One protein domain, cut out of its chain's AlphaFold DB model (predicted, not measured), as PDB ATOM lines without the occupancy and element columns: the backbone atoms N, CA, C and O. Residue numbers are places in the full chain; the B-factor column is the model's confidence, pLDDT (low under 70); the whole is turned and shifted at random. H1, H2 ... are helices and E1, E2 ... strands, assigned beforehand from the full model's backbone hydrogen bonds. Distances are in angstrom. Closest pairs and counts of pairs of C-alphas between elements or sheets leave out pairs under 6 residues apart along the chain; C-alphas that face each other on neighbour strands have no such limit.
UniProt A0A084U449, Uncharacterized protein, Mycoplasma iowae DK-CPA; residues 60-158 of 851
ATOM      1  N   SER A  60      85.769 129.711 151.285       73.38
ATOM      2  CA  SER A  60      84.329 129.442 151.210       73.38
ATOM      3  C   SER A  60      83.540 130.581 151.854       73.38
ATOM      4  O   SER A  60      84.109 131.391 152.587       73.38
ATOM      5  N   TYR A  61      82.243 130.665 151.566       79.62
ATOM      6  CA  TYR A  61      81.335 131.572 152.270       79.62
ATOM      7  C   TYR A  61      80.917 130.975 153.620       79.62
ATOM      8  O   TYR A  61      80.785 129.755 153.733       79.62
ATOM      9  N   GLN A  62      80.689 131.823 154.628       75.44
ATOM     10  CA  GLN A  62      79.969 131.407 155.838       75.44
ATOM     11  C   GLN A  62      78.535 130.966 155.504       75.44
ATOM     12  O   GLN A  62      77.993 131.310 154.451       75.44
ATOM     13  N   THR A  63      77.917 130.200 156.403       74.81
ATOM     14  CA  THR A  63      76.496 129.847 156.279       74.81
ATOM     15  C   THR A  63      75.606 131.058 156.577       74.81
ATOM     16  O   THR A  63      76.000 131.972 157.302       74.81
ATOM     17  N   GLU A  64      74.387 131.084 156.034       71.12
ATOM     18  CA  GLU A  64      73.460 132.209 156.235       71.12
ATOM     19  C   GLU A  64      73.135 132.446 157.725       71.12
ATOM     20  O   GLU A  64      73.051 133.591 158.169       71.12
ATOM     21  N   ASP A  65      73.032 131.378 158.520       69.31
ATOM     22  CA  ASP A  65      72.753 131.449 159.961       69.31
ATOM     23  C   ASP A  65      73.930 131.990 160.787       69.31
ATOM     24  O   ASP A  65      73.722 132.607 161.834       69.31
ATOM     25  N   GLU A  66      75.172 131.774 160.344       73.50
ATOM     26  CA  GLU A  66      76.358 132.393 160.951       73.50
ATOM     27  C   GLU A  66      76.404 133.892 160.632       73.50
ATOM     28  O   GLU A  66      76.652 134.708 161.520       73.50
ATOM     29  N   VAL A  67      76.062 134.264 159.395       76.00
ATOM     30  CA  VAL A  67      76.050 135.662 158.941       76.00
ATOM     31  C   VAL A  67      74.957 136.492 159.622       76.00
ATOM     32  O   VAL A  67      75.199 137.646 159.975       76.00
ATOM     33  N   LYS A  68      73.783 135.914 159.900       77.56
ATOM     34  CA  LYS A  68      72.701 136.585 160.654       77.56
ATOM     35  C   LYS A  68      73.094 136.984 162.081       77.56
ATOM     36  O   LYS A  68      72.457 137.857 162.663       77.56
ATOM     37  N   LYS A  69      74.130 136.358 162.650       77.19
ATOM     38  CA  LYS A  69      74.640 136.664 163.998       77.19
ATOM     39  C   LYS A  69      75.641 137.819 164.009       77.19
ATOM     40  O   LYS A  69      76.065 138.226 165.086       77.19
ATOM     41  N   LEU A  70      76.046 138.325 162.842       78.12
ATOM     42  CA  LEU A  70      76.988 139.433 162.762       78.12
ATOM     43  C   LEU A  70      76.328 140.728 163.235       78.12
ATOM     44  O   LEU A  70      75.234 141.087 162.801       78.12
ATOM     45  N   ASP A  71      77.046 141.485 164.060       79.81
ATOM     46  CA  ASP A  71      76.529 142.698 164.698       79.81
ATOM     47  C   ASP A  71      76.135 143.808 163.718       79.81
ATOM     48  O   ASP A  71      75.522 144.785 164.131       79.81
ATOM     49  N   TRP A  72      76.490 143.717 162.442       81.00
ATOM     50  CA  TRP A  72      76.171 144.717 161.421       81.00
ATOM     51  C   TRP A  72      75.126 144.235 160.406       81.00
ATOM     52  O   TRP A  72      74.695 145.032 159.568       81.00
ATOM     53  N   TYR A  73      74.690 142.973 160.497       80.62
ATOM     54  CA  TYR A  73      73.701 142.384 159.598       80.62
ATOM     55  C   TYR A  73      72.408 143.216 159.589       80.62
ATOM     56  O   TYR A  73      71.836 143.518 160.638       80.62
ATOM     57  N   GLY A  74      71.982 143.647 158.399       74.12
ATOM     58  CA  GLY A  74      70.761 144.430 158.187       74.12
ATOM     59  C   GLY A  74      70.777 145.859 158.753       74.12
ATOM     60  O   GLY A  74      69.760 146.550 158.670       74.12
ATOM     61  N   LYS A  75      71.893 146.340 159.328       78.56
ATOM     62  CA  LYS A  75      71.946 147.665 159.983       78.56
ATOM     63  C   LYS A  75      72.142 148.830 159.018       78.56
ATOM     64  O   LYS A  75      71.623 149.915 159.271       78.56
ATOM     65  N   TYR A  76      72.870 148.599 157.931       81.88
ATOM     66  CA  TYR A  76      73.295 149.628 156.986       81.88
ATOM     67  C   TYR A  76      72.768 149.317 155.594       81.88
ATOM     68  O   TYR A  76      72.745 148.150 155.194       81.88
ATOM     69  N   ASN A  77      72.360 150.337 154.841       84.12
ATOM     70  CA  ASN A  77      72.193 150.163 153.396       84.12
ATOM     71  C   ASN A  77      73.575 150.113 152.713       84.12
ATOM     72  O   ASN A  77      74.597 150.399 153.338       84.12
ATOM     73  N   VAL A  78      73.616 149.747 151.433       83.75
ATOM     74  CA  VAL A  78      74.878 149.581 150.687       83.75
ATOM     75  C   VAL A  78      75.736 150.854 150.699       83.75
ATOM     76  O   VAL A  78      76.952 150.768 150.860       83.75
ATOM     77  N   GLU A  79      75.118 152.034 150.600       82.81
ATOM     78  CA  GLU A  79      75.826 153.322 150.572       82.81
ATOM     79  C   GLU A  79      76.339 153.767 151.948       82.81
ATOM     80  O   GLU A  79      77.362 154.444 152.046       82.81
ATOM     81  N   GLU A  80      75.613 153.444 153.015       84.69
ATOM     82  CA  GLU A  80      76.035 153.676 154.396       84.69
ATOM     83  C   GLU A  80      77.182 152.736 154.758       84.69
ATOM     84  O   GLU A  80      78.178 153.168 155.336       84.69
ATOM     85  N   PHE A  81      77.061 151.463 154.373       87.81
ATOM     86  CA  PHE A  81      78.054 150.442 154.662       87.81
ATOM     87  C   PHE A  81      79.383 150.722 153.957       87.81
ATOM     88  O   PHE A  81      80.436 150.632 154.586       87.81
ATOM     89  N   SER A  82      79.355 151.114 152.676       83.69
ATOM     90  CA  SER A  82      80.573 151.392 151.901       83.69
ATOM     91  C   SER A  82      81.375 152.593 152.424       83.69
ATOM     92  O   SER A  82      82.526 152.773 152.040       83.69
ATOM     93  N   LYS A  83      80.775 153.423 153.287       84.38
ATOM     94  CA  LYS A  83      81.412 154.591 153.920       84.38
ATOM     95  C   LYS A  83      81.974 154.290 155.313       84.38
ATOM     96  O   LYS A  83      82.556 155.185 155.922       84.38
ATOM     97  N   LEU A  84      81.791 153.076 155.838       85.00
ATOM     98  CA  LEU A  84      82.357 152.680 157.127       85.00
ATOM     99  C   LEU A  84      83.875 152.502 157.006       85.00
ATOM    100  O   LEU A  84      84.354 151.798 156.117       85.00
ATOM    101  N   GLU A  85      84.637 153.073 157.941       84.44
ATOM    102  CA  GLU A  85      86.108 152.970 157.950       84.44
ATOM    103  C   GLU A  85      86.605 151.515 158.025       84.44
ATOM    104  O   GLU A  85      87.677 151.194 157.519       84.44
ATOM    105  N   ASN A  86      85.810 150.615 158.612       87.00
ATOM    106  CA  ASN A  86      86.107 149.191 158.762       87.00
ATOM    107  C   ASN A  86      85.305 148.281 157.808       87.00
ATOM    108  O   ASN A  86      85.232 147.076 158.045       87.00
ATOM    109  N   ALA A  87      84.702 148.812 156.735       83.81
ATOM    110  CA  ALA A  87      83.836 148.041 155.832       83.81
ATOM    111  C   ALA A  87      84.515 146.766 155.289       83.81
ATOM    112  O   ALA A  87      83.918 145.688 155.284       83.81
ATOM    113  N   ASN A  88      85.793 146.861 154.907       84.88
ATOM    114  CA  ASN A  88      86.586 145.725 154.430       84.88
ATOM    115  C   ASN A  88      86.744 144.618 155.490       84.88
ATOM    116  O   ASN A  88      86.636 143.434 155.165       84.88
ATOM    117  N   ASP A  89      86.940 144.987 156.759       81.56
ATOM    118  CA  ASP A  89      87.052 144.036 157.874       81.56
ATOM    119  C   ASP A  89      85.708 143.382 158.210       81.56
ATOM    120  O   ASP A  89      85.666 142.216 158.607       81.56
ATOM    121  N   LEU A  90      84.603 144.106 158.022       87.00
ATOM    122  CA  LEU A  90      83.258 143.562 158.188       87.00
ATOM    123  C   LEU A  90      82.929 142.543 157.085       87.00
ATOM    124  O   LEU A  90      82.494 141.437 157.397       87.00
ATOM    125  N   ILE A  91      83.221 142.842 155.810       87.75
ATOM    126  CA  ILE A  91      83.027 141.880 154.703       87.75
ATOM    127  C   ILE A  91      83.962 140.675 154.827       87.75
ATOM    128  O   ILE A  91      83.571 139.557 154.490       87.75
ATOM    129  N   LYS A  92      85.168 140.854 155.381       86.69
ATOM    130  CA  LYS A  92      86.094 139.749 155.667       86.69
ATOM    131  C   LYS A  92      85.471 138.660 156.549       86.69
ATOM    132  O   LYS A  92      85.831 137.495 156.392       86.69
ATOM    133  N   GLN A  93      84.510 139.002 157.411       86.06
ATOM    134  CA  GLN A  93      83.792 138.039 158.259       86.06
ATOM    135  C   GLN A  93      82.920 137.066 157.449       86.06
ATOM    136  O   GLN A  93      82.623 135.982 157.936       86.06
ATOM    137  N   LEU A  94      82.556 137.397 156.206       85.62
ATOM    138  CA  LEU A  94      81.734 136.539 155.344       85.62
ATOM    139  C   LEU A  94      82.525 135.387 154.698       85.62
ATOM    140  O   LEU A  94      81.922 134.478 154.122       85.62
ATOM    141  N   VAL A  95      83.862 135.423 154.766       83.00
ATOM    142  CA  VAL A  95      84.762 134.493 154.070       83.00
ATOM    143  C   VAL A  95      85.504 133.608 155.073       83.00
ATOM    144  O   VAL A  95      86.148 134.095 156.001       83.00
ATOM    145  N   LYS A  96      85.466 132.291 154.853       80.94
ATOM    146  CA  LYS A  96      86.118 131.275 155.686       80.94
ATOM    147  C   LYS A  96      87.238 130.558 154.915       80.94
ATOM    148  O   LYS A  96      86.940 129.894 153.914       80.94
ATOM    149  N   PRO A  97      88.508 130.656 155.355       72.94
ATOM    150  CA  PRO A  97      89.596 129.862 154.794       72.94
ATOM    151  C   PRO A  97      89.568 128.422 155.342       72.94
ATOM    152  O   PRO A  97      89.163 128.184 156.478       72.94
ATOM    153  N   SER A  98      90.010 127.457 154.534       64.75
ATOM    154  CA  SER A  98      90.140 126.032 154.912       64.75
ATOM    155  C   SER A  98      91.291 125.748 155.884       64.75
ATOM    156  O   SER A  98      91.299 124.714 156.544       64.75
ATOM    157  N   THR A  99      92.246 126.669 155.992       65.25
ATOM    158  CA  THR A  99      93.394 126.619 156.903       65.25
ATOM    159  C   THR A  99      93.593 127.983 157.568       65.25
ATOM    160  O   THR A  99      93.010 128.988 157.154       65.25
ATOM    161  N   THR A 100      94.415 128.048 158.616       60.75
ATOM    162  CA  THR A 100      94.785 129.300 159.296       60.75
ATOM    163  C   THR A 100      95.734 130.138 158.431       60.75
ATOM    164  O   THR A 100      96.933 130.210 158.696       60.75
ATOM    165  N   THR A 101      95.197 130.758 157.379       64.12
ATOM    166  CA  THR A 101      95.943 131.580 156.416       64.12
ATOM    167  C   THR A 101      95.480 133.034 156.473       64.12
ATOM    168  O   THR A 101      94.282 133.321 156.508       64.12
ATOM    169  N   ASN A 102      96.428 133.973 156.443       68.12
ATOM    170  CA  ASN A 102      96.131 135.404 156.384       68.12
ATOM    171  C   ASN A 102      95.666 135.812 154.977       68.12
ATOM    172  O   ASN A 102      96.368 135.582 153.992       68.12
ATOM    173  N   PHE A 103      94.508 136.468 154.901       74.94
ATOM    174  CA  PHE A 103      93.938 137.020 153.671       74.94
ATOM    175  C   PHE A 103      93.393 138.433 153.902       74.94
ATOM    176  O   PHE A 103      93.094 138.824 155.039       74.94
ATOM    177  N   THR A 104      93.261 139.195 152.823       79.44
ATOM    178  CA  THR A 104      92.640 140.521 152.810       79.44
ATOM    179  C   THR A 104      91.400 140.513 151.933       79.44
ATOM    180  O   THR A 104      91.274 139.708 151.008       79.44
ATOM    181  N   VAL A 105      90.472 141.409 152.256       80.31
ATOM    182  CA  VAL A 105      89.272 141.665 151.467       80.31
ATOM    183  C   VAL A 105      89.226 143.144 151.128       80.31
ATOM    184  O   VAL A 105      89.534 143.974 151.981       80.31
ATOM    185  N   GLN A 106      88.864 143.464 149.890       83.88
ATOM    186  CA  GLN A 106      88.692 144.836 149.427       83.88
ATOM    187  C   GLN A 106      87.364 144.967 148.694       83.88
ATOM    188  O   GLN A 106      87.140 144.269 147.709       83.88
ATOM    189  N   ILE A 107      86.489 145.843 149.177       83.69
ATOM    190  CA  ILE A 107      85.225 146.187 148.520       83.69
ATOM    191  C   ILE A 107      85.516 146.998 147.250       83.69
ATOM    192  O   ILE A 107      86.448 147.800 147.222       83.69
ATOM    193  N   ASP A 108      84.724 146.776 146.203       80.38
ATOM    194  CA  ASP A 108      84.739 147.591 144.991       80.38
ATOM    195  C   ASP A 108      84.293 149.021 145.329       80.38
ATOM    196  O   ASP A 108      83.195 149.246 145.839       80.38
ATOM    197  N   GLU A 109      85.162 149.992 145.060       72.62
ATOM    198  CA  GLU A 109      84.938 151.397 145.408       72.62
ATOM    199  C   GLU A 109      83.809 152.032 144.572       72.62
ATOM    200  O   GLU A 109      83.237 153.050 144.970       72.62
ATOM    201  N   ASN A 110      83.436 151.422 143.438       80.50
ATOM    202  CA  ASN A 110      82.375 151.916 142.565       80.50
ATOM    203  C   ASN A 110      81.028 151.239 142.858       80.50
ATOM    204  O   ASN A 110      80.658 150.244 142.232       80.50
ATOM    205  N   ILE A 111      80.249 151.832 143.764       82.12
ATOM    206  CA  ILE A 111      78.882 151.376 144.056       82.12
ATOM    207  C   ILE A 111      77.950 151.698 142.880       82.12
ATOM    208  O   ILE A 111      77.567 152.853 142.669       82.12
ATOM    209  N   SER A 112      77.567 150.674 142.116       80.94
ATOM    210  CA  SER A 112      76.636 150.815 140.991       80.94
ATOM    211  C   SER A 112      75.188 151.002 141.462       80.94
ATOM    212  O   SER A 112      74.817 150.635 142.575       80.94
ATOM    213  N   GLU A 113      74.324 151.537 140.599       74.12
ATOM    214  CA  GLU A 113      72.889 151.650 140.905       74.12
ATOM    215  C   GLU A 113      72.219 150.272 141.086       74.12
ATOM    216  O   GLU A 113      71.273 150.118 141.862       74.12
ATOM    217  N   ASP A 114      72.759 149.241 140.429       76.50
ATOM    218  CA  ASP A 114      72.325 147.850 140.589       76.50
ATOM    219  C   ASP A 114      72.654 147.306 141.989       76.50
ATOM    220  O   ASP A 114      71.793 146.708 142.636       76.50
ATOM    221  N   MET A 115      73.849 147.605 142.513       78.06
ATOM    222  CA  MET A 115      74.257 147.254 143.884       78.06
ATOM    223  C   MET A 115      73.344 147.874 144.938       78.06
ATOM    224  O   MET A 115      73.033 147.236 145.939       78.06
ATOM    225  N   LYS A 116      72.864 149.098 144.700       75.81
ATOM    226  CA  LYS A 116      71.910 149.773 145.591       75.81
ATOM    227  C   LYS A 116      70.524 149.147 145.516       75.81
ATOM    228  O   LYS A 116      69.891 148.922 146.543       75.81
ATOM    229  N   THR A 117      70.064 148.853 144.300       66.12
ATOM    230  CA  THR A 117      68.711 148.344 144.037       66.12
ATOM    231  C   THR A 117      68.532 146.904 144.514       66.12
ATOM    232  O   THR A 117      67.502 146.579 145.101       66.12
ATOM    233  N   ASN A 118      69.535 146.055 144.278       67.62
ATOM    234  CA  ASN A 118      69.557 144.643 144.668       67.62
ATOM    235  C   ASN A 118      70.329 144.397 145.974       67.62
ATOM    236  O   ASN A 118      70.572 143.245 146.327       67.62
ATOM    237  N   ALA A 119      70.709 145.476 146.665       75.19
ATOM    238  CA  ALA A 119      71.373 145.495 147.960       75.19
ATOM    239  C   ALA A 119      72.503 144.451 148.083       75.19
ATOM    240  O   ALA A 119      72.413 143.514 148.876       75.19
ATOM    241  N   TYR A 120      73.571 144.612 147.300       82.50
ATOM    242  CA  TYR A 120      74.783 143.791 147.385       82.50
ATOM    243  C   TYR A 120      76.048 144.641 147.178       82.50
ATOM    244  O   TYR A 120      75.977 145.753 146.664       82.50
ATOM    245  N   LEU A 121      77.213 144.125 147.573       84.19
ATOM    246  CA  LEU A 121      78.521 144.745 147.352       84.19
ATOM    247  C   LEU A 121      79.427 143.802 146.594       84.19
ATOM    248  O   LEU A 121      79.451 142.611 146.909       84.19
ATOM    249  N   ASN A 122      80.211 144.359 145.670       84.12
ATOM    250  CA  ASN A 122      81.318 143.619 145.100       84.12
ATOM    251  C   ASN A 122      82.558 143.695 145.995       84.12
ATOM    252  O   ASN A 122      82.823 144.740 146.582       84.12
ATOM    253  N   PHE A 123      83.343 142.625 146.088       82.19
ATOM    254  CA  PHE A 123      84.627 142.633 146.790       82.19
ATOM    255  C   PHE A 123      85.645 141.692 146.142       82.19
ATOM    256  O   PHE A 123      85.297 140.844 145.331       82.19
ATOM    257  N   THR A 124      86.919 141.822 146.499       79.06
ATOM    258  CA  THR A 124      88.030 140.972 146.056       79.06
ATOM    259  C   THR A 124      88.695 140.336 147.269       79.06
ATOM    260  O   THR A 124      88.925 141.019 148.265       79.06
ATOM    261  N   VAL A 125      89.021 139.042 147.194       75.12
ATOM    262  CA  VAL A 125      89.803 138.329 148.216       75.12
ATOM    263  C   VAL A 125      91.221 138.131 147.703       75.12
ATOM    264  O   VAL A 125      91.406 137.491 146.665       75.12
ATOM    265  N   THR A 126      92.212 138.620 148.448       74.94
ATOM    266  CA  THR A 126      93.632 138.452 148.122       74.94
ATOM    267  C   THR A 126      94.333 137.659 149.218       74.94
ATOM    268  O   THR A 126      94.156 137.919 150.409       74.94
ATOM    269  N   TRP A 127      95.156 136.689 148.826       70.62
ATOM    270  CA  TRP A 127      95.971 135.899 149.752       70.62
ATOM    271  C   TRP A 127      97.401 135.737 149.232       70.62
ATOM    272  O   TRP A 127      97.656 135.824 148.031       70.62
ATOM    273  N   ASN A 128      98.350 135.509 150.140       67.06
ATOM    274  CA  ASN A 128      99.751 135.286 149.787       67.06
ATOM    275  C   ASN A 128     100.000 133.792 149.561       67.06
ATOM    276  O   ASN A 128     100.094 133.028 150.523       67.06
ATOM    277  N   LYS A 129     100.159 133.384 148.300       62.44
ATOM    278  CA  LYS A 129     100.555 132.019 147.949       62.44
ATOM    279  C   LYS A 129     102.072 131.867 148.071       62.44
ATOM    280  O   LYS A 129     102.816 132.647 147.479       62.44
ATOM    281  N   ASN A 130     102.517 130.858 148.815       61.09
ATOM    282  CA  ASN A 130     103.910 130.412 148.824       61.09
ATOM    283  C   ASN A 130     104.125 129.448 147.646       61.09
ATOM    284  O   ASN A 130     103.441 128.428 147.567       61.09
ATOM    285  N   ASN A 131     105.036 129.774 146.728       55.47
ATOM    286  CA  ASN A 131     105.278 128.977 145.515       55.47
ATOM    287  C   ASN A 131     106.459 127.994 145.644       55.47
ATOM    288  O   ASN A 131     106.953 127.507 144.633       55.47
ATOM    289  N   GLY A 132     106.913 127.702 146.868       49.88
ATOM    290  CA  GLY A 132     108.231 127.104 147.083       49.88
ATOM    291  C   GLY A 132     109.315 128.185 147.010       49.88
ATOM    292  O   GLY A 132     109.116 129.238 146.411       49.88
ATOM    293  N   ASP A 133     110.431 127.982 147.707       48.34
ATOM    294  CA  ASP A 133     111.574 128.915 147.788       48.34
ATOM    295  C   ASP A 133     111.351 130.254 148.520       48.34
ATOM    296  O   ASP A 133     112.109 131.205 148.333       48.34
ATOM    297  N   ARG A 134     110.362 130.339 149.426       51.94
ATOM    298  CA  ARG A 134     110.069 131.551 150.235       51.94
ATOM    299  C   ARG A 134     109.617 132.768 149.404       51.94
ATOM    300  O   ARG A 134     109.613 133.890 149.916       51.94
ATOM    301  N   ILE A 135     109.200 132.560 148.153       51.78
ATOM    302  CA  ILE A 135     108.625 133.602 147.296       51.78
ATOM    303  C   ILE A 135     107.108 133.632 147.514       51.78
ATOM    304  O   ILE A 135     106.398 132.677 147.188       51.78
ATOM    305  N   TYR A 136     106.612 134.744 148.061       58.34
ATOM    306  CA  TYR A 136     105.181 135.001 148.199       58.34
ATOM    307  C   TYR A 136     104.670 135.790 146.997       58.34
ATOM    308  O   TYR A 136     105.152 136.889 146.722       58.34
ATOM    309  N   THR A 137     103.656 135.262 146.317       61.59
ATOM    310  CA  THR A 137     102.891 136.007 145.307       61.59
ATOM    311  C   THR A 137     101.488 136.274 145.831       61.59
ATOM    312  O   THR A 137     100.817 135.338 146.268       61.59
ATOM    313  N   GLN A 138     101.032 137.528 145.772       64.31
ATOM    314  CA  GLN A 138      99.625 137.843 146.014       64.31
ATOM    315  C   GLN A 138      98.776 137.249 144.890       64.31
ATOM    316  O   GLN A 138      99.056 137.468 143.713       64.31
ATOM    317  N   GLN A 139      97.744 136.498 145.259       66.25
ATOM    318  CA  GLN A 139      96.771 135.943 144.328       66.25
ATOM    319  C   GLN A 139      95.359 136.346 144.732       66.25
ATOM    320  O   GLN A 139      95.006 136.303 145.912       66.25
ATOM    321  N   GLN A 140      94.548 136.693 143.735       69.12
ATOM    322  CA  GLN A 140      93.104 136.834 143.888       69.12
ATOM    323  C   GLN A 140      92.450 135.459 143.730       69.12
ATOM    324  O   GLN A 140      92.831 134.695 142.841       69.12
ATOM    325  N   VAL A 141      91.502 135.110 144.602       62.31
ATOM    326  CA  VAL A 141      90.913 133.758 144.635       62.31
ATOM    327  C   VAL A 141      89.407 133.749 144.837       62.31
ATOM    328  O   VAL A 141      88.839 134.631 145.478       62.31
ATOM    329  N   LYS A 142      88.779 132.695 144.296       61.19
ATOM    330  CA  LYS A 142      87.346 132.423 144.388       61.19
ATOM    331  C   LYS A 142      86.977 131.658 145.665       61.19
ATOM    332  O   LYS A 142      87.494 130.555 145.850       61.19
ATOM    333  N   PRO A 143      86.036 132.141 146.503       56.09
ATOM    334  CA  PRO A 143      85.416 131.338 147.547       56.09
ATOM    335  C   PRO A 143      84.446 130.295 146.953       56.09
ATOM    336  O   PRO A 143      83.232 130.454 147.071       56.09
ATOM    337  N   ASN A 144      84.951 129.295 146.209       55.00
ATOM    338  CA  ASN A 144      84.205 128.070 145.844       55.00
ATOM    339  C   ASN A 144      85.027 126.955 145.147       55.00
ATOM    340  O   ASN A 144      84.512 126.234 144.298       55.00
ATOM    341  N   GLY A 145      86.306 126.775 145.486       47.19
ATOM    342  CA  GLY A 145      87.043 125.547 145.134       47.19
ATOM    343  C   GLY A 145      87.407 125.307 143.655       47.19
ATOM    344  O   GLY A 145      88.077 124.316 143.379       47.19
ATOM    345  N   SER A 146      87.062 126.182 142.704       39.03
ATOM    346  CA  SER A 146      87.526 126.082 141.310       39.03
ATOM    347  C   SER A 146      88.757 126.963 141.045       39.03
ATOM    348  O   SER A 146      88.755 128.169 141.298       39.03
ATOM    349  N   LYS A 147      89.834 126.345 140.535       40.06
ATOM    350  CA  LYS A 147      91.007 127.038 139.978       40.06
ATOM    351  C   LYS A 147      90.639 127.550 138.581       40.06
ATOM    352  O   LYS A 147      90.329 126.736 137.721       40.06
ATOM    353  N   GLU A 148      90.736 128.852 138.337       38.84
ATOM    354  CA  GLU A 148      90.838 129.382 136.974       38.84
ATOM    355  C   GLU A 148      92.108 130.214 136.838       38.84
ATOM    356  O   GLU A 148      92.425 131.068 137.666       38.84
ATOM    357  N   THR A 149      92.850 129.881 135.792       34.59
ATOM    358  CA  THR A 149      94.052 130.531 135.285       34.59
ATOM    359  C   THR A 149      93.705 131.855 134.612       34.59
ATOM    360  O   THR A 149      92.923 131.867 133.673       34.59
ATOM    361  N   GLU A 150      94.332 132.919 135.115       38.16
ATOM    362  CA  GLU A 150      94.697 134.196 134.481       38.16
ATOM    363  C   GLU A 150      93.685 134.976 133.604       38.16
ATOM    364  O   GLU A 150      93.145 134.514 132.606       38.16
ATOM    365  N   THR A 151      93.625 136.281 133.915       37.06
ATOM    366  CA  THR A 151      93.203 137.434 133.089       37.06
ATOM    367  C   THR A 151      91.702 137.709 132.905       37.06
ATOM    368  O   THR A 151      91.137 137.549 131.832       37.06
ATOM    369  N   GLY A 152      91.074 138.271 133.948       36.12
ATOM    370  CA  GLY A 152      89.773 138.960 133.880       36.12
ATOM    371  C   GLY A 152      89.145 139.094 135.271       36.12
ATOM    372  O   GLY A 152      88.957 138.085 135.937       36.12
ATOM    373  N   GLY A 153      88.894 140.322 135.743       44.31
ATOM    374  CA  GLY A 153      88.671 140.666 137.159       44.31
ATOM    375  C   GLY A 153      87.736 139.749 137.961       44.31
ATOM    376  O   GLY A 153      86.584 139.523 137.598       44.31
ATOM    377  N   THR A 154      88.228 139.254 139.099       52.19
ATOM    378  CA  THR A 154      87.463 138.460 140.070       52.19
ATOM    379  C   THR A 154      86.798 139.353 141.118       52.19
ATOM    380  O   THR A 154      87.289 139.449 142.243       52.19
ATOM    381  N   ASN A 155      85.676 139.976 140.758       53.66
ATOM    382  CA  ASN A 155      84.793 140.651 141.714       53.66
ATOM    383  C   ASN A 155      83.739 139.647 142.234       53.66
ATOM    384  O   ASN A 155      82.979 139.076 141.452       53.66
ATOM    385  N   TRP A 156      83.740 139.397 143.544       71.19
ATOM    386  CA  TRP A 156      82.748 138.628 144.320       71.19
ATOM    387  C   TRP A 156      81.563 139.492 144.670       71.19
ATOM    388  O   TRP A 156      81.783 140.678 144.803       71.19
ATOM    389  N   ASP A 157      80.388 138.919 144.938       73.00
ATOM    390  CA  ASP A 157      79.245 139.668 145.459       73.00
ATOM    391  C   ASP A 157      78.735 139.132 146.805       73.00
ATOM    392  O   ASP A 157      78.882 137.955 147.146       73.00
ATOM    393  N   THR A 158      78.109 140.010 147.581       78.62
ATOM    394  CA  THR A 158      77.403 139.637 148.813       78.62
ATOM    395  C   THR A 158      75.942 139.227 148.587       78.62
ATOM    396  O   THR A 158      75.235 138.950 149.556       78.62
TER     397      THR A 158
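This is residues 60 to 158 of the 851 residues of an uncharacterized protein of Mycoplasma iowae DK-CPA (UniProt A0A084U449). A narrow, three-stranded antiparallel sheet has the small helix H3 packed over E2 on one face, and its hairpin of E3 and E4 reaches out to one end of an elongated body. The short helices H2 and H4 lie toward the other end, H1 and the short strand E1 lie off the sheet, and the long unnamed stretch 141 to 158 loops away from E4 and comes back to the beginning of E3. The printed part has 99 residues, with four named helices and four named strands in the order H1 H2 H3 E1 E2 H4 E3 E4, and the sheet's order is E2, E3, E4. The class is mixed, helices and strands, with 41 residues in named elements, under half of those printed. The whole is only just compact, close to loose, with a radius of gyration of the C-alphas of 14.6 A and spans of 45 by 29 by 25 A.

H1 is residues 64 to 67, with C-alpha 64 at (73.460, 132.209, 156.235). H2 is residues 78 to 81, and H3 is residues 87 to 92, 8.6 A long. E1 is residues 95 to 97, E2 is residues 103 to 107, 13.7 A long, and H4 is residues 113 to 117. E3, residues 122 to 130, is 26.4 A long and begins at C-alpha 122, at (81.318, 143.619, 145.100). E4, residues 136 to 140, is 13.0 A long and ends at C-alpha 140, at (93.104, 136.834, 143.888).

E3 is the inner strand. E2 is antiparallel to it at 158 degrees, with N 124 and O 106 2.7 A apart, within hydrogen-bond range. E3 and E4 form a hairpin, antiparallel at 155 degrees, with N 127 and O 139 2.9 A apart, within hydrogen-bond range. H3 is on the sheet at a height of 6.0 A, over E2 and slantwise to the strands, at 44 degrees to E2 on the local plane; its closest C-alphas to E2 are those of Asn 88 and Gln 106, 5.5 A apart. H2 and H3 are close but not clearly touching, the closest C-alphas, of Phe 81 and Ala 87, being 6.4 A apart. H2 and H4 only just touch, with 3 pairs of C-alphas within 8 A, the closest those of Val 78 and Lys 116, 5.9 A. H1 is not on the sheet and is apart from H2 and H3. E1 pairs with no named strand, but residues 60 to 61 pair antiparallel with its residues 95 to 96. Residues 156 to 157 pair antiparallel with residues 122 to 123 of E3. Each O i to N i+4 pair in H3 and H4 is within hydrogen-bond range; H1 and H2 are too short for such a pair.

The two C-alphas farthest apart, of Thr 117 and Asp 133, are 47.2 A apart. The printed part has no cut; the link H1 to H2 is short, and the other links between named elements are tight. The mean pLDDT of the printed part is 71.0, and it is under 70 at residue 65 and residues 98 to 102, 117 to 118 and 128 to 155.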